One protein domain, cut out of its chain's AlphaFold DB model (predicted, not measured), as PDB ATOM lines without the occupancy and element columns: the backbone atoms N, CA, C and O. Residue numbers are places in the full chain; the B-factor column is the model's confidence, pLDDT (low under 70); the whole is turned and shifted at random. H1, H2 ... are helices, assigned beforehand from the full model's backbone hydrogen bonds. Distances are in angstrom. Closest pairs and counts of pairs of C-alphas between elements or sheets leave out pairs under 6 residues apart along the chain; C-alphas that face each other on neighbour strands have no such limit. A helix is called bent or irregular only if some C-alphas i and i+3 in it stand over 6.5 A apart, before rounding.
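AT A GLANCE: This is residues 24 to 195 of the 234 residues of an uncharacterized protein of Chloroflexi bacterium (UniProt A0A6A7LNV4). A long helix, H6, runs through the middle, with H1 along one side of it and H5 meeting it near one end as a narrow V. H4 crosses from H6 to H5 inside that V, and H7 packs on H4 and H6 toward its open end. The short helices H2 and H3 lie at one end of H1, and H8 lies at the other, beside residues 24 to 28. The printed part has 172 residues with eight named helices, H1 to H8 in order, and no named strand: an all-helix domain. It is compact, with a radius of gyration of the C-alphas of 18.1 A, yet elongated, spanning 60 by 33 by 24 A.

IN THESE COORDINATES: H1, residues 24 to 45, begins at C-alpha 24 (-38.985, -52.684, 24.432) and is 31.0 A long. H2, residues 48 to 52, and H3, residues 55 to 59, are short. H4, residues 61 to 86, is 37.4 A long. H5, residues 88 to 117, is the longest at 43.2 A; it is neither bent nor irregular, but only just: C-alphas 89 and 92 are 6.5 A apart. H6, residues 125 to 150, is 37.1 A long and begins at C-alpha 125 (-37.126, -21.667, -0.853). H7, residues 156 to 167, is only just irregular, with C-alphas 157 and 160 6.54 A apart. H8, residues 184 to 195, ends at C-alpha 195 (-32.569, -61.977, 28.704).

HOW THE PARTS SIT: H6 is the hub, touching H1, H2, H4, H5 and H7. H1 touches it at a shallow tilt of 26 degrees, opposite ways; the closest C-alphas, of Ala 33 and Met 141, are 5.2 A apart. H5 and H6 form a helical hairpin at a shallow tilt of 34 degrees, only just short of steep, closest at the C-alphas of Ala 109 and Leu 125, 4.8 A. H4 touches H6 at a steep tilt of 59 degrees, closest at the C-alphas of Met 70 and Met 136, 6.2 A. H4 and H5 form a helical hairpin at a steep tilt of 44 degrees, with the C-alphas of Gly 79 and Ala 91 closest at 4.3 A. H7 touches H4 at a shallow tilt of 24 degrees, the same way, closest at the C-alphas of Ala 84 and Pro 161, 5.2 A. H8 touches H1, closest at the C-alphas of Gly 25 and Asp 188, 5.7 A. H3 touches no helix. Every O i to N i+4 pair is within hydrogen-bond range in H1, H2, H4, H6 and H8, against 24 of 26 in H5, 6 of 8 in H7 and 0 of 1 in H3, where 2 of 2 O i to N i+3 pairs are.

THE WHOLE: The C-alphas farthest apart, of Phe 116 and Arg 195, are 62.0 A apart. The printed part has no cut. The link from H7 to H8, 16 residues, is long. The mean pLDDT of the printed part is 88.8; residues 154, 172 to 179 and 181 are under 70.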
ATOM      1  N   LEU A  24     -39.101 -54.120  24.154       90.00
ATOM      2  CA  LEU A  24     -38.985 -52.684  24.432       90.00
ATOM      3  C   LEU A  24     -38.320 -51.959  23.265       90.00
ATOM      4  O   LEU A  24     -38.790 -50.895  22.868       90.00
ATOM      5  N   GLY A  25     -37.289 -52.554  22.656       86.94
ATOM      6  CA  GLY A  25     -36.683 -52.019  21.439       86.94
ATOM      7  C   GLY A  25     -37.688 -51.881  20.286       86.94
ATOM      8  O   GLY A  25     -37.613 -50.924  19.514       86.94
ATOM      9  N   ARG A  26     -38.656 -52.799  20.161       88.81
ATOM     10  CA  ARG A  26     -39.740 -52.708  19.162       88.81
ATOM     11  C   ARG A  26     -40.766 -51.631  19.508       88.81
ATOM     12  O   ARG A  26     -41.154 -50.878  18.621       88.81
ATOM     13  N   LEU A  27     -41.167 -51.526  20.776       91.44
ATOM     14  CA  LEU A  27     -42.090 -50.482  21.239       91.44
ATOM     15  C   LEU A  27     -41.505 -49.078  21.048       91.44
ATOM     16  O   LEU A  27     -42.198 -48.197  20.551       91.44
ATOM     17  N   ALA A  28     -40.220 -48.881  21.356       90.69
ATOM     18  CA  ALA A  28     -39.536 -47.607  21.134       90.69
ATOM     19  C   ALA A  28     -39.516 -47.215  19.646       90.69
ATOM     20  O   ALA A  28     -39.770 -46.064  19.300       90.69
ATOM     21  N   ARG A  29     -39.276 -48.180  18.749       90.75
ATOM     22  CA  ARG A  29     -39.338 -47.955  17.296       90.75
ATOM     23  C   ARG A  29     -40.754 -47.629  16.826       90.75
ATOM     24  O   ARG A  29     -40.922 -46.712  16.035       90.75
ATOM     25  N   LEU A  30     -41.774 -48.318  17.337       92.06
ATOM     26  CA  LEU A  30     -43.172 -47.988  17.033       92.06
ATOM     27  C   LEU A  30     -43.538 -46.577  17.502       92.06
ATOM     28  O   LEU A  30     -44.195 -45.844  16.765       92.06
ATOM     29  N   ALA A  31     -43.074 -46.170  18.686       92.81
ATOM     30  CA  ALA A  31     -43.260 -44.811  19.176       92.81
ATOM     31  C   ALA A  31     -42.593 -43.788  18.245       92.81
ATOM     32  O   ALA A  31     -43.234 -42.813  17.865       92.81
ATOM     33  N   LEU A  32     -41.358 -44.039  17.795       90.19
ATOM     34  CA  LEU A  32     -40.675 -43.167  16.832       90.19
ATOM     35  C   LEU A  32     -41.386 -43.091  15.481       90.19
ATOM     36  O   LEU A  32     -41.559 -41.995  14.957       90.19
ATOM     37  N   ALA A  33     -41.841 -44.223  14.937       91.69
ATOM     38  CA  ALA A  33     -42.629 -44.241  13.707       91.69
ATOM     39  C   ALA A  33     -43.932 -43.442  13.864       91.69
ATOM     40  O   ALA A  33     -44.310 -42.702  12.962       91.69
ATOM     41  N   THR A  34     -44.585 -43.553  15.023       94.31
ATOM     42  CA  THR A  34     -45.814 -42.809  15.328       94.31
ATOM     43  C   THR A  34     -45.543 -41.310  15.412       94.31
ATOM     44  O   THR A  34     -46.269 -40.531  14.806       94.31
ATOM     45  N   VAL A  35     -44.476 -40.895  16.104       92.88
ATOM     46  CA  VAL A  35     -44.071 -39.483  16.177       92.88
ATOM     47  C   VAL A  35     -43.760 -38.942  14.782       92.88
ATOM     48  O   VAL A  35     -44.280 -37.896  14.420       92.88
ATOM     49  N   ALA A  36     -42.987 -39.670  13.971       91.56
ATOM     50  CA  ALA A  36     -42.685 -39.263  12.600       91.56
ATOM     51  C   ALA A  36     -43.955 -39.132  11.742       91.56
ATOM     52  O   ALA A  36     -44.107 -38.147  11.023       91.56
ATOM     53  N   ALA A  37     -44.889 -40.082  11.854       93.62
ATOM     54  CA  ALA A  37     -46.155 -40.053  11.129       93.62
ATOM     55  C   ALA A  37     -47.049 -38.877  11.554       93.62
ATOM     56  O   ALA A  37     -47.632 -38.220  10.697       93.62
ATOM     57  N   LEU A  38     -47.132 -38.580  12.854       94.19
ATOM     58  CA  LEU A  38     -47.886 -37.433  13.366       94.19
ATOM     59  C   LEU A  38     -47.253 -36.103  12.946       94.19
ATOM     60  O   LEU A  38     -47.976 -35.195  12.545       94.19
ATOM     61  N   SER A  39     -45.921 -35.994  12.980       91.62
ATOM     62  CA  SER A  39     -45.210 -34.816  12.470       91.62
ATOM     63  C   SER A  39     -45.464 -34.616  10.978       91.62
ATOM     64  O   SER A  39     -45.763 -33.505  10.549       91.62
ATOM     65  N   LEU A  40     -45.410 -35.695  10.190       93.00
ATOM     66  CA  LEU A  40     -45.688 -35.649   8.758       93.00
ATOM     67  C   LEU A  40     -47.138 -35.234   8.481       93.00
ATOM     68  O   LEU A  40     -47.368 -34.351   7.658       93.00
ATOM     69  N   ALA A  41     -48.104 -35.820   9.194       93.25
ATOM     70  CA  ALA A  41     -49.510 -35.439   9.089       93.25
ATOM     71  C   ALA A  41     -49.708 -33.961   9.442       93.25
ATOM     72  O   ALA A  41     -50.337 -33.239   8.682       93.25
ATOM     73  N   SER A  42     -49.079 -33.477  10.518       90.75
ATOM     74  CA  SER A  42     -49.129 -32.063  10.900       90.75
ATOM     75  C   SER A  42     -48.599 -31.141   9.796       90.75
ATOM     76  O   SER A  42     -49.219 -30.122   9.510       90.75
ATOM     77  N   ILE A  43     -47.479 -31.483   9.152       88.06
ATOM     78  CA  ILE A  43     -46.894 -30.675   8.066       88.06
ATOM     79  C   ILE A  43     -47.789 -30.663   6.822       88.06
ATOM     80  O   ILE A  43     -47.875 -29.655   6.117       88.06
ATOM     81  N   VAL A  44     -48.452 -31.781   6.531       91.12
ATOM     82  CA  VAL A  44     -49.361 -31.895   5.385       91.12
ATOM     83  C   VAL A  44     -50.686 -31.171   5.662       91.12
ATOM     84  O   VAL A  44     -51.169 -30.440   4.795       91.12
ATOM     85  N   ASP A  45     -51.233 -31.297   6.873       88.31
ATOM     86  CA  ASP A  45     -52.544 -30.761   7.257       88.31
ATOM     87  C   ASP A  45     -52.541 -29.246   7.511       88.31
ATOM     88  O   ASP A  45     -53.577 -28.600   7.358       88.31
ATOM     89  N   GLN A  46     -51.390 -28.632   7.809       82.50
ATOM     90  CA  GLN A  46     -51.235 -27.171   7.969       82.50
ATOM     91  C   GLN A  46     -51.388 -26.371   6.651       82.50
ATOM     92  O   GLN A  46     -50.898 -25.250   6.523       82.50
ATOM     93  N   GLY A  47     -52.078 -26.921   5.649       81.94
ATOM     94  CA  GLY A  47     -52.207 -26.345   4.307       81.94
ATOM     95  C   GLY A  47     -51.050 -26.710   3.372       81.94
ATOM     96  O   GLY A  47     -50.865 -26.057   2.340       81.94
ATOM     97  N   GLY A  48     -50.269 -27.734   3.732       87.31
ATOM     98  CA  GLY A  48     -49.123 -28.232   2.976       87.31
ATOM     99  C   GLY A  48     -48.124 -27.135   2.605       87.31
ATOM    100  O   GLY A  48     -47.847 -26.217   3.378       87.31
ATOM    101  N   VAL A  49     -47.621 -27.200   1.371       88.56
ATOM    102  CA  VAL A  49     -46.670 -26.226   0.809       88.56
ATOM    103  C   VAL A  49     -47.165 -24.781   0.944       88.56
ATOM    104  O   VAL A  49     -46.376 -23.872   1.184       88.56
ATOM    105  N   VAL A  50     -48.473 -24.544   0.794       87.81
ATOM    106  CA  VAL A  50     -49.036 -23.185   0.802       87.81
ATOM    107  C   VAL A  50     -48.974 -22.574   2.201       87.81
ATOM    108  O   VAL A  50     -48.621 -21.402   2.323       87.81
ATOM    109  N   GLY A  51     -49.251 -23.360   3.244       87.12
ATOM    110  CA  GLY A  51     -49.118 -22.916   4.634       87.12
ATOM    111  C   GLY A  51     -47.670 -22.592   5.007       87.12
ATOM    112  O   GLY A  51     -47.404 -21.559   5.620       87.12
ATOM    113  N   PHE A  52     -46.723 -23.410   4.539       88.38
ATOM    114  CA  PHE A  52     -45.292 -23.264   4.837       88.38
ATOM    115  C   PHE A  52     -44.655 -21.993   4.250       88.38
ATOM    116  O   PHE A  52     -43.650 -21.488   4.750       88.38
ATOM    117  N   ARG A  53     -45.263 -21.422   3.201       92.38
ATOM    118  CA  ARG A  53     -44.836 -20.141   2.614       92.38
ATOM    119  C   ARG A  53     -45.127 -18.935   3.514       92.38
ATOM    120  O   ARG A  53     -44.615 -17.853   3.232       92.38
ATOM    121  N   ASN A  54     -45.935 -19.081   4.567       92.00
ATOM    122  CA  ASN A  54     -46.232 -17.988   5.485       92.00
ATOM    123  C   ASN A  54     -44.988 -17.645   6.333       92.00
ATOM    124  O   ASN A  54     -44.443 -18.527   6.998       92.00
ATOM    125  N   PRO A  55     -44.519 -16.383   6.359       90.38
ATOM    126  CA  PRO A  55     -43.342 -15.996   7.140       90.38
ATOM    127  C   PRO A  55     -43.503 -16.186   8.655       90.38
ATOM    128  O   PRO A  55     -42.492 -16.233   9.351       90.38
ATOM    129  N   SER A  56     -44.726 -16.329   9.186       91.69
ATOM    130  CA  SER A  56     -44.931 -16.639  10.611       91.69
ATOM    131  C   SER A  56     -44.288 -17.964  11.031       91.69
ATOM    132  O   SER A  56     -43.837 -18.078  12.167       91.69
ATOM    133  N   VAL A  57     -44.162 -18.924  10.108       89.06
ATOM    134  CA  VAL A  57     -43.527 -20.234  10.341       89.06
ATOM    135  C   VAL A  57     -42.065 -20.073  10.787       89.06
ATOM    136  O   VAL A  57     -41.605 -20.788  11.670       89.06
ATOM    137  N   LEU A  58     -41.354 -19.056  10.281       89.06
ATOM    138  CA  LEU A  58     -39.975 -18.747  10.687       89.06
ATOM    139  C   LEU A  58     -39.856 -18.268  12.139       89.06
ATOM    140  O   LEU A  58     -38.751 -18.204  12.675       89.06
ATOM    141  N   THR A  59     -40.959 -17.881  12.778       92.44
ATOM    142  CA  THR A  59     -40.945 -17.446  14.181       92.44
ATOM    143  C   THR A  59     -41.187 -18.591  15.157       92.44
ATOM    144  O   THR A  59     -40.970 -18.414  16.353       92.44
ATOM    145  N   GLU A  60     -41.582 -19.768  14.668       92.25
ATOM    146  CA  GLU A  60     -41.885 -20.933  15.494       92.25
ATOM    147  C   GLU A  60     -40.603 -21.723  15.816       92.25
ATOM    148  O   GLU A  60     -40.009 -22.339  14.928       92.25
ATOM    149  N   PRO A  61     -40.154 -21.777  17.088       93.12
ATOM    150  CA  PRO A  61     -38.918 -22.480  17.449       93.12
ATOM    151  C   PRO A  61     -38.958 -23.986  17.150       93.12
ATOM    152  O   PRO A  61     -37.917 -24.605  16.936       93.12
ATOM    153  N   SER A  62     -40.154 -24.580  17.138       90.00
ATOM    154  CA  SER A  62     -40.375 -25.993  16.822       90.00
ATOM    155  C   SER A  62     -39.991 -26.347  15.390       90.00
ATOM    156  O   SER A  62     -39.463 -27.437  15.179       90.00
ATOM    157  N   VAL A  63     -40.211 -25.440  14.434       90.12
ATOM    158  CA  VAL A  63     -39.870 -25.658  13.022       90.12
ATOM    159  C   VAL A  63     -38.357 -25.730  12.876       90.12
ATOM    160  O   VAL A  63     -37.830 -26.745  12.447       90.12
ATOM    161  N   TRP A  64     -37.632 -24.738  13.394       92.62
ATOM    162  CA  TRP A  64     -36.165 -24.742  13.373       92.62
ATOM    163  C   TRP A  64     -35.549 -25.964  14.048       92.62
ATOM    164  O   TRP A  64     -34.531 -26.487  13.591       92.62
ATOM    165  N   PHE A  65     -36.143 -26.410  15.156       93.19
ATOM    166  CA  PHE A  65     -35.703 -27.628  15.822       93.19
ATOM    167  C   PHE A  65     -35.911 -28.855  14.929       93.19
ATOM    168  O   PHE A  65     -35.002 -29.678  14.814       93.19
ATOM    169  N   LEU A  66     -37.072 -28.968  14.281       91.12
ATOM    170  CA  LEU A  66     -37.366 -30.057  13.356       91.12
ATOM    171  C   LEU A  66     -36.407 -30.046  12.159       91.12
ATOM    172  O   LEU A  66     -35.757 -31.063  11.924       91.12
ATOM    173  N   ASP A  67     -36.242 -28.907  11.486       93.06
ATOM    174  CA  ASP A  67     -35.349 -28.740  10.333       93.06
ATOM    175  C   ASP A  67     -33.908 -29.115  10.696       93.06
ATOM    176  O   ASP A  67     -33.220 -29.821   9.955       93.06
ATOM    177  N   ALA A  68     -33.437 -28.694  11.878       94.62
ATOM    178  CA  ALA A  68     -32.107 -29.043  12.368       94.62
ATOM    179  C   ALA A  68     -31.957 -30.556  12.588       94.62
ATOM    180  O   ALA A  68     -30.932 -31.137  12.216       94.62
ATOM    181  N   VAL A  69     -32.970 -31.216  13.162       92.00
ATOM    182  CA  VAL A  69     -32.978 -32.677  13.332       92.00
ATOM    183  C   VAL A  69     -33.012 -33.382  11.972       92.00
ATOM    184  O   VAL A  69     -32.230 -34.314  11.768       92.00
ATOM    185  N   MET A  70     -33.843 -32.926  11.028       94.06
ATOM    186  CA  MET A  70     -33.931 -33.485   9.672       94.06
ATOM    187  C   MET A  70     -32.615 -33.317   8.907       94.06
ATOM    188  O   MET A  70     -32.139 -34.262   8.276       94.06
ATOM    189  N   LEU A  71     -31.960 -32.162   9.033       95.12
ATOM    190  CA  LEU A  71     -30.644 -31.898   8.457       95.12
ATOM    191  C   LEU A  71     -29.580 -32.857   9.002       95.12
ATOM    192  O   LEU A  71     -28.815 -33.447   8.233       95.12
ATOM    193  N   VAL A  72     -29.526 -33.036  10.323       93.00
ATOM    194  CA  VAL A  72     -28.586 -33.973  10.954       93.00
ATOM    195  C   VAL A  72     -28.857 -35.403  10.483       93.00
ATOM    196  O   VAL A  72     -27.912 -36.100  10.101       93.00
ATOM    197  N   ALA A  73     -30.125 -35.824  10.452       90.56
ATOM    198  CA  ALA A  73     -30.526 -37.140   9.963       90.56
ATOM    199  C   ALA A  73     -30.117 -37.352   8.496       90.56
ATOM    200  O   ALA A  73     -29.510 -38.372   8.172       90.56
ATOM    201  N   PHE A  74     -30.346 -36.360   7.631       94.69
ATOM    202  CA  PHE A  74     -29.964 -36.388   6.220       94.69
ATOM    203  C   PHE A  74     -28.455 -36.558   6.027       94.69
ATOM    204  O   PHE A  74     -28.005 -37.469   5.327       94.69
ATOM    205  N   VAL A  75     -27.647 -35.720   6.684       94.50
ATOM    206  CA  VAL A  75     -26.182 -35.810   6.605       94.50
ATOM    207  C   VAL A  75     -25.718 -37.179   7.094       94.50
ATOM    208  O   VAL A  75     -24.846 -37.812   6.489       94.50
ATOM    209  N   TYR A  76     -26.322 -37.678   8.170       90.81
ATOM    210  CA  TYR A  76     -25.998 -38.988   8.704       90.81
ATOM    211  C   TYR A  76     -26.317 -40.120   7.718       90.81
ATOM    212  O   TYR A  76     -25.453 -40.963   7.452       90.81
ATOM    213  N   LEU A  77     -27.517 -40.099   7.134       91.12
ATOM    214  CA  LEU A  77     -27.980 -41.042   6.121       91.12
ATOM    215  C   LEU A  77     -27.040 -41.065   4.913       91.12
ATOM    216  O   LEU A  77     -26.563 -42.136   4.529       91.12
ATOM    217  N   VAL A  78     -26.684 -39.900   4.363       94.25
ATOM    218  CA  VAL A  78     -25.733 -39.805   3.244       94.25
ATOM    219  C   VAL A  78     -24.384 -40.419   3.615       94.25
ATOM    220  O   VAL A  78     -23.810 -41.182   2.836       94.25
ATOM    221  N   GLY A  79     -23.881 -40.140   4.820       91.81
ATOM    222  CA  GLY A  79     -22.637 -40.727   5.312       91.81
ATOM    223  C   GLY A  79     -22.688 -42.251   5.404       91.81
ATOM    224  O   GLY A  79     -21.739 -42.919   4.990       91.81
ATOM    225  N   GLN A  80     -23.791 -42.810   5.906       88.38
ATOM    226  CA  GLN A  80     -23.995 -44.257   6.013       88.38
ATOM    227  C   GLN A  80     -24.108 -44.929   4.643       88.38
ATOM    228  O   GLN A  80     -23.449 -45.943   4.400       88.38
ATOM    229  N   LEU A  81     -24.869 -44.337   3.720       90.50
ATOM    230  CA  LEU A  81     -24.979 -44.813   2.341       90.50
ATOM    231  C   LEU A  81     -23.614 -44.792   1.642       90.50
ATOM    232  O   LEU A  81     -23.192 -45.791   1.055       90.50
ATOM    233  N   ALA A  82     -22.868 -43.694   1.776       91.88
ATOM    234  CA  ALA A  82     -21.525 -43.579   1.225       91.88
ATOM    235  C   ALA A  82     -20.549 -44.588   1.850       91.88
ATOM    236  O   ALA A  82     -19.742 -45.185   1.134       91.88
ATOM    237  N   ALA A  83     -20.637 -44.823   3.164       88.88
ATOM    238  CA  ALA A  83     -19.824 -45.817   3.858       88.88
ATOM    239  C   ALA A  83     -20.101 -47.239   3.352       88.88
ATOM    240  O   ALA A  83     -19.163 -48.005   3.128       88.88
ATOM    241  N   ALA A  84     -21.374 -47.580   3.142       85.81
ATOM    242  CA  ALA A  84     -21.795 -48.873   2.606       85.81
ATOM    243  C   ALA A  84     -21.313 -49.088   1.161       85.81
ATOM    244  O   ALA A  84     -21.039 -50.215   0.738       85.81
ATOM    245  N   GLN A  85     -21.206 -47.998   0.403       89.62
ATOM    246  CA  GLN A  85     -20.906 -48.021  -1.019       89.62
ATOM    247  C   GLN A  85     -19.404 -47.981  -1.335       89.62
ATOM    248  O   GLN A  85     -18.936 -48.758  -2.168       89.62
ATOM    249  N   TRP A  86     -18.664 -47.088  -0.678       91.44
ATOM    250  CA  TRP A  86     -17.263 -46.762  -0.979       91.44
ATOM    251  C   TRP A  86     -16.334 -46.887   0.240       91.44
ATOM    252  O   TRP A  86     -15.150 -46.562   0.157       91.44
ATOM    253  N   GLY A  87     -16.840 -47.373   1.375       87.69
ATOM    254  CA  GLY A  87     -16.072 -47.546   2.606       87.69
ATOM    255  C   GLY A  87     -16.048 -46.306   3.506       87.69
ATOM    256  O   GLY A  87     -16.462 -45.207   3.140       87.69
ATOM    257  N   ARG A  88     -15.541 -46.480   4.734       85.38
ATOM    258  CA  ARG A  88     -15.648 -45.478   5.816       85.38
ATOM    259  C   ARG A  88     -14.951 -44.148   5.522       85.38
ATOM    260  O   ARG A  88     -15.414 -43.114   5.990       85.38
ATOM    261  N   ALA A  89     -13.864 -44.158   4.751       89.25
ATOM    262  CA  ALA A  89     -13.152 -42.933   4.381       89.25
ATOM    263  C   ALA A  89     -14.012 -42.011   3.495       89.25
ATOM    264  O   ALA A  89     -13.926 -40.790   3.606       89.25
ATOM    265  N   ALA A  90     -14.885 -42.589   2.664       91.75
ATOM    266  CA  ALA A  90     -15.781 -41.828   1.803       91.75
ATOM    267  C   ALA A  90     -16.893 -41.124   2.598       91.75
ATOM    268  O   ALA A  90     -17.289 -40.022   2.229       91.75
ATOM    269  N   ALA A  91     -17.350 -41.712   3.710       91.69
ATOM    270  CA  ALA A  91     -18.475 -41.209   4.501       91.69
ATOM    271  C   ALA A  91     -18.343 -39.719   4.839       91.69
ATOM    272  O   ALA A  91     -19.239 -38.935   4.546       91.69
ATOM    273  N   ARG A  92     -17.187 -39.309   5.375       92.94
ATOM    274  CA  ARG A  92     -16.968 -37.925   5.818       92.94
ATOM    275  C   ARG A  92     -16.950 -36.940   4.645       92.94
ATOM    276  O   ARG A  92     -17.530 -35.866   4.737       92.94
ATOM    277  N   ARG A  93     -16.337 -37.323   3.517       95.50
ATOM    278  CA  ARG A  93     -16.318 -36.505   2.293       95.50
ATOM    279  C   ARG A  93     -17.730 -36.293   1.744       95.50
ATOM    280  O   ARG A  93     -18.060 -35.180   1.355       95.50
ATOM    281  N   TRP A  94     -18.551 -37.340   1.731       97.25
ATOM    282  CA  TRP A  94     -19.935 -37.256   1.263       97.25
ATOM    283  C   TRP A  94     -20.842 -36.504   2.237       97.25
ATOM    284  O   TRP A  94     -21.704 -35.766   1.783       97.25
ATOM    285  N   GLN A  95     -20.609 -36.604   3.547       95.56
ATOM    286  CA  GLN A  95     -21.293 -35.781   4.550       95.56
ATOM    287  C   GLN A  95     -21.034 -34.291   4.332       95.56
ATOM    288  O   GLN A  95     -21.978 -33.513   4.225       95.56
ATOM    289  N   PHE A  96     -19.764 -33.897   4.193       96.56
ATOM    290  CA  PHE A  96     -19.419 -32.513   3.860       96.56
ATOM    291  C   PHE A  96     -20.004 -32.093   2.510       96.56
ATOM    292  O   PHE A  96     -20.556 -31.003   2.397       96.56
ATOM    293  N   GLY A  97     -19.937 -32.970   1.504       97.50
ATOM    294  CA  GLY A  97     -20.545 -32.734   0.196       97.50
ATOM    295  C   GLY A  97     -22.058 -32.510   0.271       97.50
ATOM    296  O   GLY A  97     -22.560 -31.620  -0.404       97.50
ATOM    297  N   ALA A  98     -22.771 -33.256   1.116       96.62
ATOM    298  CA  ALA A  98     -24.209 -33.107   1.324       96.62
ATOM    299  C   ALA A  98     -24.559 -31.768   1.980       96.62
ATOM    300  O   ALA A  98     -25.462 -31.086   1.507       96.62
ATOM    301  N   VAL A  99     -23.811 -31.359   3.013       97.38
ATOM    302  CA  VAL A  99     -23.992 -30.048   3.661       97.38
ATOM    303  C   VAL A  99     -23.750 -28.914   2.668       97.38
ATOM    304  O   VAL A  99     -24.570 -28.008   2.558       97.38
ATOM    305  N   ILE A 100     -22.648 -28.975   1.913       98.06
ATOM    306  CA  ILE A 100     -22.316 -27.959   0.909       98.06
ATOM    307  C   ILE A 100     -23.377 -27.933  -0.195       98.06
ATOM    308  O   ILE A 100     -23.867 -26.865  -0.544       98.06
ATOM    309  N   GLY A 101     -23.754 -29.097  -0.728       97.94
ATOM    310  CA  GLY A 101     -24.746 -29.213  -1.794       97.94
ATOM    311  C   GLY A 101     -26.112 -28.670  -1.381       97.94
ATOM    312  O   GLY A 101     -26.705 -27.891  -2.124       97.94
ATOM    313  N   LEU A 102     -26.577 -29.013  -0.177       97.06
ATOM    314  CA  LEU A 102     -27.827 -28.489   0.366       97.06
ATOM    315  C   LEU A 102     -27.740 -26.980   0.625       97.06
ATOM    316  O   LEU A 102     -28.644 -26.247   0.242       97.06
ATOM    317  N   GLY A 103     -26.632 -26.496   1.195       97.38
ATOM    318  CA  GLY A 103     -26.403 -25.064   1.395       97.38
ATOM    319  C   GLY A 103     -26.437 -24.270   0.086       97.38
ATOM    320  O   GLY A 103     -27.061 -23.214   0.026       97.38
ATOM    321  N   ILE A 104     -25.835 -24.800  -0.986       98.31
ATOM    322  CA  ILE A 104     -25.904 -24.203  -2.327       98.31
ATOM    323  C   ILE A 104     -27.346 -24.209  -2.847       98.31
ATOM    324  O   ILE A 104     -27.802 -23.188  -3.355       98.31
ATOM    325  N   ALA A 105     -28.074 -25.320  -2.710       97.75
ATOM    326  CA  ALA A 105     -29.464 -25.411  -3.156       97.75
ATOM    327  C   ALA A 105     -30.362 -24.379  -2.452       97.75
ATOM    328  O   ALA A 105     -31.112 -23.665  -3.117       97.75
ATOM    329  N   LEU A 106     -30.222 -24.237  -1.129       97.12
ATOM    330  CA  LEU A 106     -30.925 -23.225  -0.336       97.12
ATOM    331  C   LEU A 106     -30.543 -21.806  -0.772       97.12
ATOM    332  O   LEU A 106     -31.421 -20.970  -0.967       97.12
ATOM    333  N   ALA A 107     -29.253 -21.531  -0.988       97.62
ATOM    334  CA  ALA A 107     -28.791 -20.221  -1.443       97.62
ATOM    335  C   ALA A 107     -29.350 -19.857  -2.829       97.62
ATOM    336  O   ALA A 107     -29.818 -18.738  -3.030       97.62
ATOM    337  N   VAL A 108     -29.354 -20.797  -3.777       98.06
ATOM    338  CA  VAL A 108     -29.931 -20.589  -5.115       98.06
ATOM    339  C   VAL A 108     -31.436 -20.348  -5.024       98.06
ATOM    340  O   VAL A 108     -31.937 -19.407  -5.637       98.06
ATOM    341  N   ALA A 109     -32.154 -21.145  -4.229       96.81
ATOM    342  CA  ALA A 109     -33.591 -20.982  -4.037       96.81
ATOM    343  C   ALA A 109     -33.937 -19.627  -3.392       96.81
ATOM    344  O   ALA A 109     -34.843 -18.940  -3.861       96.81
ATOM    345  N   ALA A 110     -33.173 -19.204  -2.382       95.88
ATOM    346  CA  ALA A 110     -33.289 -17.896  -1.740       95.88
ATOM    347  C   ALA A 110     -33.054 -16.738  -2.724       95.88
ATOM    348  O   ALA A 110     -33.838 -15.789  -2.772       95.88
ATOM    349  N   LEU A 111     -31.994 -16.827  -3.537       97.56
ATOM    350  CA  LEU A 111     -31.666 -15.820  -4.551       97.56
ATOM    351  C   LEU A 111     -32.751 -15.724  -5.625       97.56
ATOM    352  O   LEU A 111     -33.124 -14.620  -6.013       97.56
ATOM    353  N   MET A 112     -33.288 -16.860  -6.078       97.25
ATOM    354  CA  MET A 112     -34.418 -16.890  -7.009       97.25
ATOM    355  C   MET A 112     -35.676 -16.274  -6.391       97.25
ATOM    356  O   MET A 112     -36.318 -15.443  -7.029       97.25
ATOM    357  N   GLY A 113     -36.009 -16.637  -5.149       95.00
ATOM    358  CA  GLY A 113     -37.146 -16.065  -4.423       95.00
ATOM    359  C   GLY A 113     -37.062 -14.542  -4.359       95.00
ATOM    360  O   GLY A 113     -37.991 -13.833  -4.744       95.00
ATOM    361  N   TRP A 114     -35.890 -14.033  -3.981       96.75
ATOM    362  CA  TRP A 114     -35.638 -12.599  -3.924       96.75
ATOM    363  C   TRP A 114     -35.722 -11.925  -5.301       96.75
ATOM    364  O   TRP A 114     -36.405 -10.912  -5.437       96.75
ATOM    365  N   ALA A 115     -35.085 -12.497  -6.328       96.88
ATOM    366  CA  ALA A 115     -35.023 -11.906  -7.665       96.88
ATOM    367  C   ALA A 115     -36.382 -11.860  -8.384       96.88
ATOM    368  O   ALA A 115     -36.644 -10.915  -9.125       96.88
ATOM    369  N   PHE A 116     -37.238 -12.867  -8.184       96.69
ATOM    370  CA  PHE A 116     -38.507 -12.991  -8.910       96.69
ATOM    371  C   PHE A 116     -39.735 -12.562  -8.099       96.69
ATOM    372  O   PHE A 116     -40.700 -12.077  -8.684       96.69
ATOM    373  N   PHE A 117     -39.712 -12.717  -6.772       94.56
ATOM    374  CA  PHE A 117     -40.879 -12.494  -5.907       94.56
ATOM    375  C   PHE A 117     -40.645 -11.419  -4.839       94.56
ATOM    376  O   PHE A 117     -41.561 -11.098  -4.085       94.56
ATOM    377  N   GLY A 118     -39.436 -10.851  -4.761       95.25
ATOM    378  CA  GLY A 118     -39.093  -9.798  -3.801       95.25
ATOM    379  C   GLY A 118     -38.986 -10.272  -2.348       95.25
ATOM    380  O   GLY A 118     -38.825  -9.448  -1.452       95.25
ATOM    381  N   ALA A 119     -39.052 -11.583  -2.099       93.00
ATOM    382  CA  ALA A 119     -38.992 -12.174  -0.768       93.00
ATOM    383  C   ALA A 119     -38.047 -13.381  -0.755       93.00
ATOM    384  O   ALA A 119     -38.119 -14.248  -1.619       93.00
ATOM    385  N   VAL A 120     -37.159 -13.446   0.243       93.50
ATOM    386  CA  VAL A 120     -36.235 -14.583   0.417       93.50
ATOM    387  C   VAL A 120     -36.996 -15.839   0.851       93.50
ATOM    388  O   VAL A 120     -36.701 -16.935   0.381       93.50
ATOM    389  N   TRP A 121     -37.983 -15.669   1.736       93.62
ATOM    390  CA  TRP A 121     -38.874 -16.731   2.193       93.62
ATOM    391  C   TRP A 121     -40.174 -16.717   1.392       93.62
ATOM    392  O   TRP A 121     -40.815 -15.676   1.258       93.62
ATOM    393  N   GLY A 122     -40.548 -17.872   0.854       89.44
ATOM    394  CA  GLY A 122     -41.623 -18.028  -0.122       89.44
ATOM    395  C   GLY A 122     -41.199 -19.008  -1.212       89.44
ATOM    396  O   GLY A 122     -40.271 -19.793  -1.023       89.44
ATOM    397  N   PHE A 123     -41.851 -18.979  -2.368       93.00
ATOM    398  CA  PHE A 123     -41.414 -19.800  -3.497       93.00
ATOM    399  C   PHE A 123     -40.081 -19.268  -4.067       93.00
ATOM    400  O   PHE A 123     -39.977 -18.059  -4.282       93.00
ATOM    401  N   PRO A 124     -39.068 -20.115  -4.354       95.69
ATOM    402  CA  PRO A 124     -39.020 -21.581  -4.233       95.69
ATOM    403  C   PRO A 124     -38.385 -22.113  -2.930       95.69
ATOM    404  O   PRO A 124     -38.349 -23.324  -2.728       95.69
ATOM    405  N   LEU A 125     -37.857 -21.248  -2.056       95.56
ATOM    406  CA  LEU A 125     -37.126 -21.667  -0.853       95.56
ATOM    407  C   LEU A 125     -38.001 -22.439   0.145       95.56
ATOM    408  O   LEU A 125     -37.601 -23.504   0.602       95.56
ATOM    409  N   ALA A 126     -39.193 -21.929   0.457       94.88
ATOM    410  CA  ALA A 126     -40.118 -22.570   1.391       94.88
ATOM    411  C   ALA A 126     -40.587 -23.940   0.872       94.88
ATOM    412  O   ALA A 126     -40.671 -24.890   1.642       94.88
ATOM    413  N   ASP A 127     -40.816 -24.065  -0.440       95.75
ATOM    414  CA  ASP A 127     -41.162 -25.340  -1.082       95.75
ATOM    415  C   ASP A 127     -40.018 -26.352  -0.973       95.75
ATOM    416  O   ASP A 127     -40.263 -27.533  -0.741       95.75
ATOM    417  N   LEU A 128     -38.771 -25.895  -1.130       96.81
ATOM    418  CA  LEU A 128     -37.590 -26.746  -1.011       96.81
ATOM    419  C   LEU A 128     -37.418 -27.275   0.418       96.81
ATOM    420  O   LEU A 128     -37.161 -28.467   0.581       96.81
ATOM    421  N   VAL A 129     -37.569 -26.416   1.433       95.69
ATOM    422  CA  VAL A 129     -37.490 -26.814   2.852       95.69
ATOM    423  C   VAL A 129     -38.630 -27.774   3.195       95.69
ATOM    424  O   VAL A 129     -38.373 -28.883   3.653       95.69
ATOM    425  N   TRP A 130     -39.868 -27.426   2.839       95.56
ATOM    426  CA  TRP A 130     -41.026 -28.296   3.055       95.56
ATOM    427  C   TRP A 130     -40.848 -29.674   2.401       95.56
ATOM    428  O   TRP A 130     -41.088 -30.707   3.026       95.56
ATOM    429  N   ALA A 131     -40.395 -29.713   1.143       96.50
ATOM    430  CA  ALA A 131     -40.174 -30.967   0.427       96.50
ATOM    431  C   ALA A 131     -39.054 -31.796   1.065       96.50
ATOM    432  O   ALA A 131     -39.142 -33.024   1.096       96.50
ATOM    433  N   PHE A 132     -38.015 -31.134   1.580       96.69
ATOM    434  CA  PHE A 132     -36.938 -31.781   2.314       96.69
ATOM    435  C   PHE A 132     -37.447 -32.438   3.604       96.69
ATOM    436  O   PHE A 132     -37.177 -33.622   3.812       96.69
ATOM    437  N   ASP A 133     -38.241 -31.740   4.415       95.00
ATOM    438  CA  ASP A 133     -38.771 -32.293   5.669       95.00
ATOM    439  C   ASP A 133     -39.740 -33.448   5.421       95.00
ATOM    440  O   ASP A 133     -39.637 -34.501   6.052       95.00
ATOM    441  N   VAL A 134     -40.641 -33.298   4.444       95.69
ATOM    442  CA  VAL A 134     -41.557 -34.368   4.027       95.69
ATOM    443  C   VAL A 134     -40.779 -35.597   3.567       95.69
ATOM    444  O   VAL A 134     -41.110 -36.718   3.970       95.69
ATOM    445  N   LEU A 135     -39.735 -35.411   2.755       96.31
ATOM    446  CA  LEU A 135     -38.886 -36.502   2.284       96.31
ATOM    447  C   LEU A 135     -38.182 -37.201   3.451       96.31
ATOM    448  O   LEU A 135     -38.232 -38.428   3.536       96.31
ATOM    449  N   MET A 136     -37.559 -36.441   4.352       94.81
ATOM    450  CA  MET A 136     -36.804 -36.991   5.478       94.81
ATOM    451  C   MET A 136     -37.698 -37.701   6.497       94.81
ATOM    452  O   MET A 136     -37.353 -38.791   6.957       94.81
ATOM    453  N   LEU A 137     -38.876 -37.155   6.806       93.75
ATOM    454  CA  LEU A 137     -39.853 -37.818   7.673       93.75
ATOM    455  C   LEU A 137     -40.398 -39.102   7.043       93.75
ATOM    456  O   LEU A 137     -40.499 -40.126   7.721       93.75
ATOM    457  N   SER A 138     -40.707 -39.071   5.744       95.12
ATOM    458  CA  SER A 138     -41.184 -40.249   5.011       95.12
ATOM    459  C   SER A 138     -40.125 -41.350   4.968       95.12
ATOM    460  O   SER A 138     -40.423 -42.512   5.245       95.12
ATOM    461  N   GLU A 139     -38.876 -40.991   4.666       94.44
ATOM    462  CA  GLU A 139     -37.738 -41.913   4.675       94.44
ATOM    463  C   GLU A 139     -37.514 -42.506   6.068       94.44
ATOM    464  O   GLU A 139     -37.416 -43.729   6.190       94.44
ATOM    465  N   THR A 140     -37.541 -41.678   7.115       91.25
ATOM    466  CA  THR A 140     -37.388 -42.126   8.506       91.25
ATOM    467  C   THR A 140     -38.501 -43.100   8.889       91.25
ATOM    468  O   THR A 140     -38.234 -44.155   9.466       91.25
ATOM    469  N   MET A 141     -39.754 -42.798   8.533       92.00
ATOM    470  CA  MET A 141     -40.893 -43.679   8.790       92.00
ATOM    471  C   MET A 141     -40.705 -45.041   8.109       92.00
ATOM    472  O   MET A 141     -40.834 -46.080   8.760       92.00
ATOM    473  N   VAL A 142     -40.339 -45.054   6.823       93.19
ATOM    474  CA  VAL A 142     -40.069 -46.291   6.074       93.19
ATOM    475  C   VAL A 142     -38.902 -47.065   6.693       93.19
ATOM    476  O   VAL A 142     -39.013 -48.275   6.897       93.19
ATOM    477  N   ALA A 143     -37.809 -46.387   7.046       90.81
ATOM    478  CA  ALA A 143     -36.634 -47.005   7.647       90.81
ATOM    479  C   ALA A 143     -36.961 -47.677   8.992       90.81
ATOM    480  O   ALA A 143     -36.585 -48.828   9.226       90.81
ATOM    481  N   VAL A 144     -37.729 -47.003   9.854       89.88
ATOM    482  CA  VAL A 144     -38.150 -47.541  11.155       89.88
ATOM    483  C   VAL A 144     -39.090 -48.737  10.989       89.88
ATOM    484  O   VAL A 144     -38.912 -49.751  11.668       89.88
ATOM    485  N   LEU A 145     -40.056 -48.670  10.066       91.44
ATOM    486  CA  LEU A 145     -40.953 -49.795   9.778       91.44
ATOM    487  C   LEU A 145     -40.185 -51.015   9.255       91.44
ATOM    488  O   LEU A 145     -40.425 -52.137   9.711       91.44
ATOM    489  N   LEU A 146     -39.215 -50.806   8.362       90.88
ATOM    490  CA  LEU A 146     -38.331 -51.870   7.887       90.88
ATOM    491  C   LEU A 146     -37.481 -52.449   9.023       90.88
ATOM    492  O   LEU A 146     -37.352 -53.669   9.119       90.88
ATOM    493  N   ALA A 147     -36.954 -51.614   9.922       87.50
ATOM    494  CA  ALA A 147     -36.201 -52.075  11.087       87.50
ATOM    495  C   ALA A 147     -37.062 -52.933  12.038       87.50
ATOM    496  O   ALA A 147     -36.592 -53.948  12.558       87.50
ATOM    497  N   ILE A 148     -38.338 -52.577  12.231       89.25
ATOM    498  CA  ILE A 148     -39.297 -53.378  13.011       89.25
ATOM    499  C   ILE A 148     -39.557 -54.724  12.325       89.25
ATOM    500  O   ILE A 148     -39.458 -55.766  12.978       89.25
ATOM    501  N   ALA A 149     -39.859 -54.711  11.024       90.06
ATOM    502  CA  ALA A 149     -40.192 -55.911  10.258       90.06
ATOM    503  C   ALA A 149     -39.015 -56.897  10.170       90.06
ATOM    504  O   ALA A 149     -39.193 -58.103  10.335       90.06
ATOM    505  N   LEU A 150     -37.801 -56.383   9.952       86.50
ATOM    506  CA  LEU A 150     -36.583 -57.189   9.848       86.50
ATOM    507  C   LEU A 150     -35.994 -57.558  11.217       86.50
ATOM    508  O   LEU A 150     -35.149 -58.450  11.298       86.50
ATOM    509  N   GLY A 151     -36.434 -56.895  12.292       84.38
ATOM    510  CA  GLY A 151     -35.930 -57.107  13.646       84.38
ATOM    511  C   GLY A 151     -34.439 -56.806  13.784       84.38
ATOM    512  O   GLY A 151     -33.765 -57.469  14.576       84.38
ATOM    513  N   THR A 152     -33.924 -55.862  12.992       80.38
ATOM    514  CA  THR A 152     -32.498 -55.538  12.936       80.38
ATOM    515  C   THR A 152     -32.085 -54.794  14.208       80.38
ATOM    516  O   THR A 152     -32.662 -53.752  14.531       80.38
ATOM    517  N   PRO A 153     -31.131 -55.332  14.992       71.69
ATOM    518  CA  PRO A 153     -30.633 -54.640  16.173       71.69
ATOM    519  C   PRO A 153     -29.832 -53.399  15.761       71.69
ATOM    520  O   PRO A 153     -29.064 -53.434  14.797       71.69
ATOM    521  N   GLY A 154     -29.964 -52.311  16.524       69.44
ATOM    522  CA  GLY A 154     -29.211 -51.074  16.299       69.44
ATOM    523  C   GLY A 154     -30.002 -49.941  15.634       69.44
ATOM    524  O   GLY A 154     -31.197 -49.779  15.875       69.44
ATOM    525  N   CYS A 155     -29.288 -49.107  14.872       75.94
ATOM    526  CA  CYS A 155     -29.770 -47.831  14.341       75.94
ATOM    527  C   CYS A 155     -30.826 -47.995  13.245       75.94
ATOM    528  O   CYS A 155     -30.588 -48.686  12.259       75.94
ATOM    529  N   GLU A 156     -31.935 -47.273  13.383       79.25
ATOM    530  CA  GLU A 156     -32.999 -47.087  12.393       79.25
ATOM    531  C   GLU A 156     -32.480 -46.690  10.998       79.25
ATOM    532  O   GLU A 156     -32.857 -47.309  10.008       79.25
ATOM    533  N   ILE A 157     -31.518 -45.764  10.910       80.12
ATOM    534  CA  ILE A 157     -30.877 -45.357   9.642       80.12
ATOM    535  C   ILE A 157     -29.960 -46.466   9.076       80.12
ATOM    536  O   ILE A 157     -29.648 -46.509   7.884       80.12
ATOM    537  N   GLY A 158     -29.528 -47.411   9.916       79.81
ATOM    538  CA  GLY A 158     -28.644 -48.515   9.536       79.81
ATOM    539  C   GLY A 158     -29.290 -49.566   8.627       79.81
ATOM    540  O   GLY A 158     -28.564 -50.368   8.033       79.81
ATOM    541  N   VAL A 159     -30.620 -49.546   8.474       87.50
ATOM    542  CA  VAL A 159     -31.346 -50.514   7.641       87.50
ATOM    543  C   VAL A 159     -30.954 -50.415   6.164       87.50
ATOM    544  O   VAL A 159     -30.848 -51.437   5.485       87.50
ATOM    545  N   TRP A 160     -30.649 -49.213   5.662       89.12
ATOM    546  CA  TRP A 160     -30.287 -49.018   4.256       89.12
ATOM    547  C   TRP A 160     -28.936 -49.641   3.888       89.12
ATOM    548  O   TRP A 160     -28.904 -50.447   2.955       89.12
ATOM    549  N   PRO A 161     -27.824 -49.356   4.601       84.38
ATOM    550  CA  PRO A 161     -26.567 -50.078   4.414       84.38
ATOM    551  C   PRO A 161     -26.712 -51.596   4.450       84.38
ATOM    552  O   PRO A 161     -26.074 -52.289   3.657       84.38
ATOM    553  N   GLU A 162     -27.544 -52.118   5.353       86.44
ATOM    554  CA  GLU A 162     -27.778 -53.551   5.470       86.44
ATOM    555  C   GLU A 162     -28.504 -54.109   4.243       86.44
ATOM    556  O   GLU A 162     -28.052 -55.101   3.666       86.44
ATOM    557  N   LEU A 163     -29.582 -53.456   3.800       87.56
ATOM    558  CA  LEU A 163     -30.307 -53.834   2.587       87.56
ATOM    559  C   LEU A 163     -29.404 -53.771   1.350       87.56
ATOM    560  O   LEU A 163     -29.388 -54.712   0.559       87.56
ATOM    561  N   ILE A 164     -28.587 -52.723   1.216       88.12
ATOM    562  CA  ILE A 164     -27.622 -52.575   0.116       88.12
ATOM    563  C   ILE A 164     -26.549 -53.669   0.174       88.12
ATOM    564  O   ILE A 164     -26.176 -54.228  -0.860       88.12
ATOM    565  N   ALA A 165     -26.040 -54.004   1.362       85.69
ATOM    566  CA  ALA A 165     -25.059 -55.073   1.530       85.69
ATOM    567  C   ALA A 165     -25.653 -56.441   1.165       85.69
ATOM    568  O   ALA A 165     -25.037 -57.180   0.393       85.69
ATOM    569  N   ARG A 166     -26.869 -56.743   1.640       86.00
ATOM    570  CA  ARG A 166     -27.602 -57.975   1.314       86.00
ATOM    571  C   ARG A 166     -27.902 -58.076  -0.179       86.00
ATOM    572  O   ARG A 166     -27.621 -59.113  -0.772       86.00
ATOM    573  N   ALA A 167     -28.369 -56.994  -0.806       89.25
ATOM    574  CA  ALA A 167     -28.610 -56.927  -2.249       89.25
ATOM    575  C   ALA A 167     -27.339 -57.189  -3.080       89.25
ATOM    576  O   ALA A 167     -27.417 -57.604  -4.231       89.25
ATOM    577  N   ARG A 168     -26.155 -56.988  -2.491       87.44
ATOM    578  CA  ARG A 168     -24.845 -57.259  -3.105       87.44
ATOM    579  C   ARG A 168     -24.243 -58.609  -2.740       87.44
ATOM    580  O   ARG A 168     -23.081 -58.849  -3.061       87.44
ATOM    581  N   GLY A 169     -24.969 -59.449  -2.009       87.12
ATOM    582  CA  GLY A 169     -24.455 -60.720  -1.500       87.12
ATOM    583  C   GLY A 169     -23.337 -60.566  -0.462       87.12
ATOM    584  O   GLY A 169     -22.609 -61.520  -0.193       87.12
ATOM    585  N   LYS A 170     -23.166 -59.378   0.132       84.00
ATOM    586  CA  LYS A 170     -22.174 -59.134   1.185       84.00
ATOM    587  C   LYS A 170     -22.807 -59.370   2.554       84.00
ATOM    588  O   LYS A 170     -23.937 -58.959   2.812       84.00
ATOM    589  N   ARG A 171     -22.055 -59.993   3.466       73.75
ATOM    590  CA  ARG A 171     -22.454 -60.075   4.877       73.75
ATOM    591  C   ARG A 171     -22.269 -58.704   5.519       73.75
ATOM    592  O   ARG A 171     -21.190 -58.119   5.431       73.75
ATOM    593  N   PHE A 172     -23.326 -58.197   6.141       69.75
ATOM    594  CA  PHE A 172     -23.294 -56.930   6.855       69.75
ATOM    595  C   PHE A 172     -22.777 -57.153   8.279       69.75
ATOM    596  O   PHE A 172     -23.255 -58.039   8.987       69.75
ATOM    597  N   ALA A 173     -21.792 -56.358   8.692       65.31
ATOM    598  CA  ALA A 173     -21.434 -56.237  10.097       65.31
ATOM    599  C   ALA A 173     -22.287 -55.106  10.690       65.31
ATOM    600  O   ALA A 173     -22.273 -54.016  10.111       65.31
ATOM    601  N   PRO A 174     -23.005 -55.331  11.807       63.56
ATOM    602  CA  PRO A 174     -23.786 -54.289  12.461       63.56
ATOM    603  C   PRO A 174     -22.939 -53.031  12.660       63.56
ATOM    604  O   PRO A 174     -21.823 -53.098  13.184       63.56
ATOM    605  N   SER A 175     -23.446 -51.884  12.212       59.34
ATOM    606  CA  SER A 175     -22.748 -50.610  12.375       59.34
ATOM    607  C   SER A 175     -22.873 -50.181  13.838       59.34
ATOM    608  O   SER A 175     -23.884 -49.622  14.255       59.34
ATOM    609  N   VAL A 176     -21.863 -50.506  14.649       56.31
ATOM    610  CA  VAL A 176     -21.765 -50.047  16.039       56.31
ATOM    611  C   VAL A 176     -21.245 -48.612  16.004       56.31
ATOM    612  O   VAL A 176     -20.064 -48.378  15.746       56.31
ATOM    613  N   GLY A 177     -22.127 -47.636  16.199       59.38
ATOM    614  CA  GLY A 177     -21.743 -46.229  16.194       59.38
ATOM    615  C   GLY A 177     -22.829 -45.302  16.740       59.38
ATOM    616  O   GLY A 177     -23.969 -45.735  16.910       59.38
ATOM    617  N   PRO A 178     -22.504 -44.012  16.957       54.84
ATOM    618  CA  PRO A 178     -23.414 -42.982  17.488       54.84
ATOM    619  C   PRO A 178     -24.581 -42.626  16.545       54.84
ATOM    620  O   PRO A 178     -25.278 -41.649  16.757       54.84
ATOM    621  N   ALA A 179     -24.798 -43.440  15.514       55.62
ATOM    622  CA  ALA A 179     -25.875 -43.390  14.532       55.62
ATOM    623  C   ALA A 179     -27.286 -43.379  15.115       55.62
ATOM    624  O   ALA A 179     -28.229 -42.972  14.455       55.62
ATOM    625  N   CYS A 180     -27.406 -43.925  16.321       70.94
ATOM    626  CA  CYS A 180     -28.597 -43.959  17.150       70.94
ATOM    627  C   CYS A 180     -29.258 -42.594  17.338       70.94
ATOM    628  O   CYS A 180     -28.822 -41.962  18.296       70.94
ATOM    629  N   ILE A 181     -30.273 -42.154  16.577       62.78
ATOM    630  CA  ILE A 181     -30.939 -40.850  16.818       62.78
ATOM    631  C   ILE A 181     -31.346 -40.730  18.296       62.78
ATOM    632  O   ILE A 181     -31.206 -39.672  18.901       62.78
ATOM    633  N   VAL A 182     -31.764 -41.845  18.908       70.31
ATOM    634  CA  VAL A 182     -32.202 -41.898  20.318       70.31
ATOM    635  C   VAL A 182     -31.416 -42.923  21.140       70.31
ATOM    636  O   VAL A 182     -31.886 -43.442  22.148       70.31
ATOM    637  N   GLY A 183     -30.215 -43.301  20.693       75.19
ATOM    638  CA  GLY A 183     -29.414 -44.281  21.426       75.19
ATOM    639  C   GLY A 183     -30.090 -45.652  21.590       75.19
ATOM    640  O   GLY A 183     -29.764 -46.365  22.535       75.19
ATOM    641  N   LEU A 184     -30.990 -46.059  20.679       82.06
ATOM    642  CA  LEU A 184     -31.702 -47.349  20.764       82.06
ATOM    643  C   LEU A 184     -30.762 -48.553  20.876       82.06
ATOM    644  O   LEU A 184     -31.113 -49.543  21.510       82.06
ATOM    645  N   HIS A 185     -29.542 -48.458  20.348       82.88
ATOM    646  CA  HIS A 185     -28.509 -49.475  20.554       82.88
ATOM    647  C   HIS A 185     -28.208 -49.747  22.044       82.88
ATOM    648  O   HIS A 185     -27.898 -50.882  22.418       82.88
ATOM    649  N   LEU A 186     -28.304 -48.738  22.918       85.69
ATOM    650  CA  LEU A 186     -28.134 -48.903  24.363       85.69
ATOM    651  C   LEU A 186     -29.301 -49.686  24.962       85.69
ATOM    652  O   LEU A 186     -29.066 -50.567  25.786       85.69
ATOM    653  N   LEU A 187     -30.530 -49.418  24.508       87.00
ATOM    654  CA  LEU A 187     -31.721 -50.151  24.934       87.00
ATOM    655  C   LEU A 187     -31.677 -51.607  24.455       87.00
ATOM    656  O   LEU A 187     -31.820 -52.516  25.268       87.00
ATOM    657  N   ASP A 188     -31.378 -51.838  23.174       83.88
ATOM    658  CA  ASP A 188     -31.253 -53.184  22.604       83.88
ATOM    659  C   ASP A 188     -30.146 -53.985  23.323       83.88
ATOM    660  O   ASP A 188     -30.340 -55.141  23.700       83.88
ATOM    661  N   SER A 189     -28.984 -53.367  23.579       83.38
ATOM    662  CA  SER A 189     -27.884 -54.020  24.307       83.38
ATOM    663  C   SER A 189     -28.202 -54.254  25.785       83.38
ATOM    664  O   SER A 189     -27.724 -55.218  26.390       83.38
ATOM    665  N   TRP A 190     -28.991 -53.380  26.409       87.75
ATOM    666  CA  TRP A 190     -29.509 -53.590  27.755       87.75
ATOM    667  C   TRP A 190     -30.478 -54.779  27.790       87.75
ATOM    668  O   TRP A 190     -30.285 -55.664  28.624       87.75
ATOM    669  N   GLU A 191     -31.429 -54.874  26.857       85.88
ATOM    670  CA  GLU A 191     -32.372 -55.999  26.771       85.88
ATOM    671  C   GLU A 191     -31.650 -57.325  26.514       85.88
ATOM    672  O   GLU A 191     -31.924 -58.320  27.190       85.88
ATOM    673  N   ALA A 192     -30.682 -57.336  25.592       84.19
ATOM    674  CA  ALA A 192     -29.874 -58.516  25.300       84.19
ATOM    675  C   ALA A 192     -29.169 -59.041  26.562       84.19
ATOM    676  O   ALA A 192     -29.170 -60.242  26.815       84.19
ATOM    677  N   ARG A 193     -28.639 -58.148  27.411       84.00
ATOM    678  CA  ARG A 193     -27.991 -58.520  28.684       84.00
ATOM    679  C   ARG A 193     -28.964 -59.051  29.741       84.00
ATOM    680  O   ARG A 193     -28.556 -59.871  30.560       84.00
ATOM    681  N   HIS A 194     -30.220 -58.605  29.749       83.12
ATOM    682  CA  HIS A 194     -31.206 -59.007  30.762       83.12
ATOM    683  C   HIS A 194     -31.951 -60.300  30.413       83.12
ATOM    684  O   HIS A 194     -32.350 -61.026  31.328       83.12
ATOM    685  N   ARG A 195     -32.054 -60.660  29.124       74.56
ATOM    686  CA  ARG A 195     -32.569 -61.977  28.704       74.56
ATOM    687  C   ARG A 195     -31.770 -63.143  29.293       74.56
ATOM    688  O   ARG A 195     -32.352 -64.166  29.624       74.56
TER     689      ARG A 195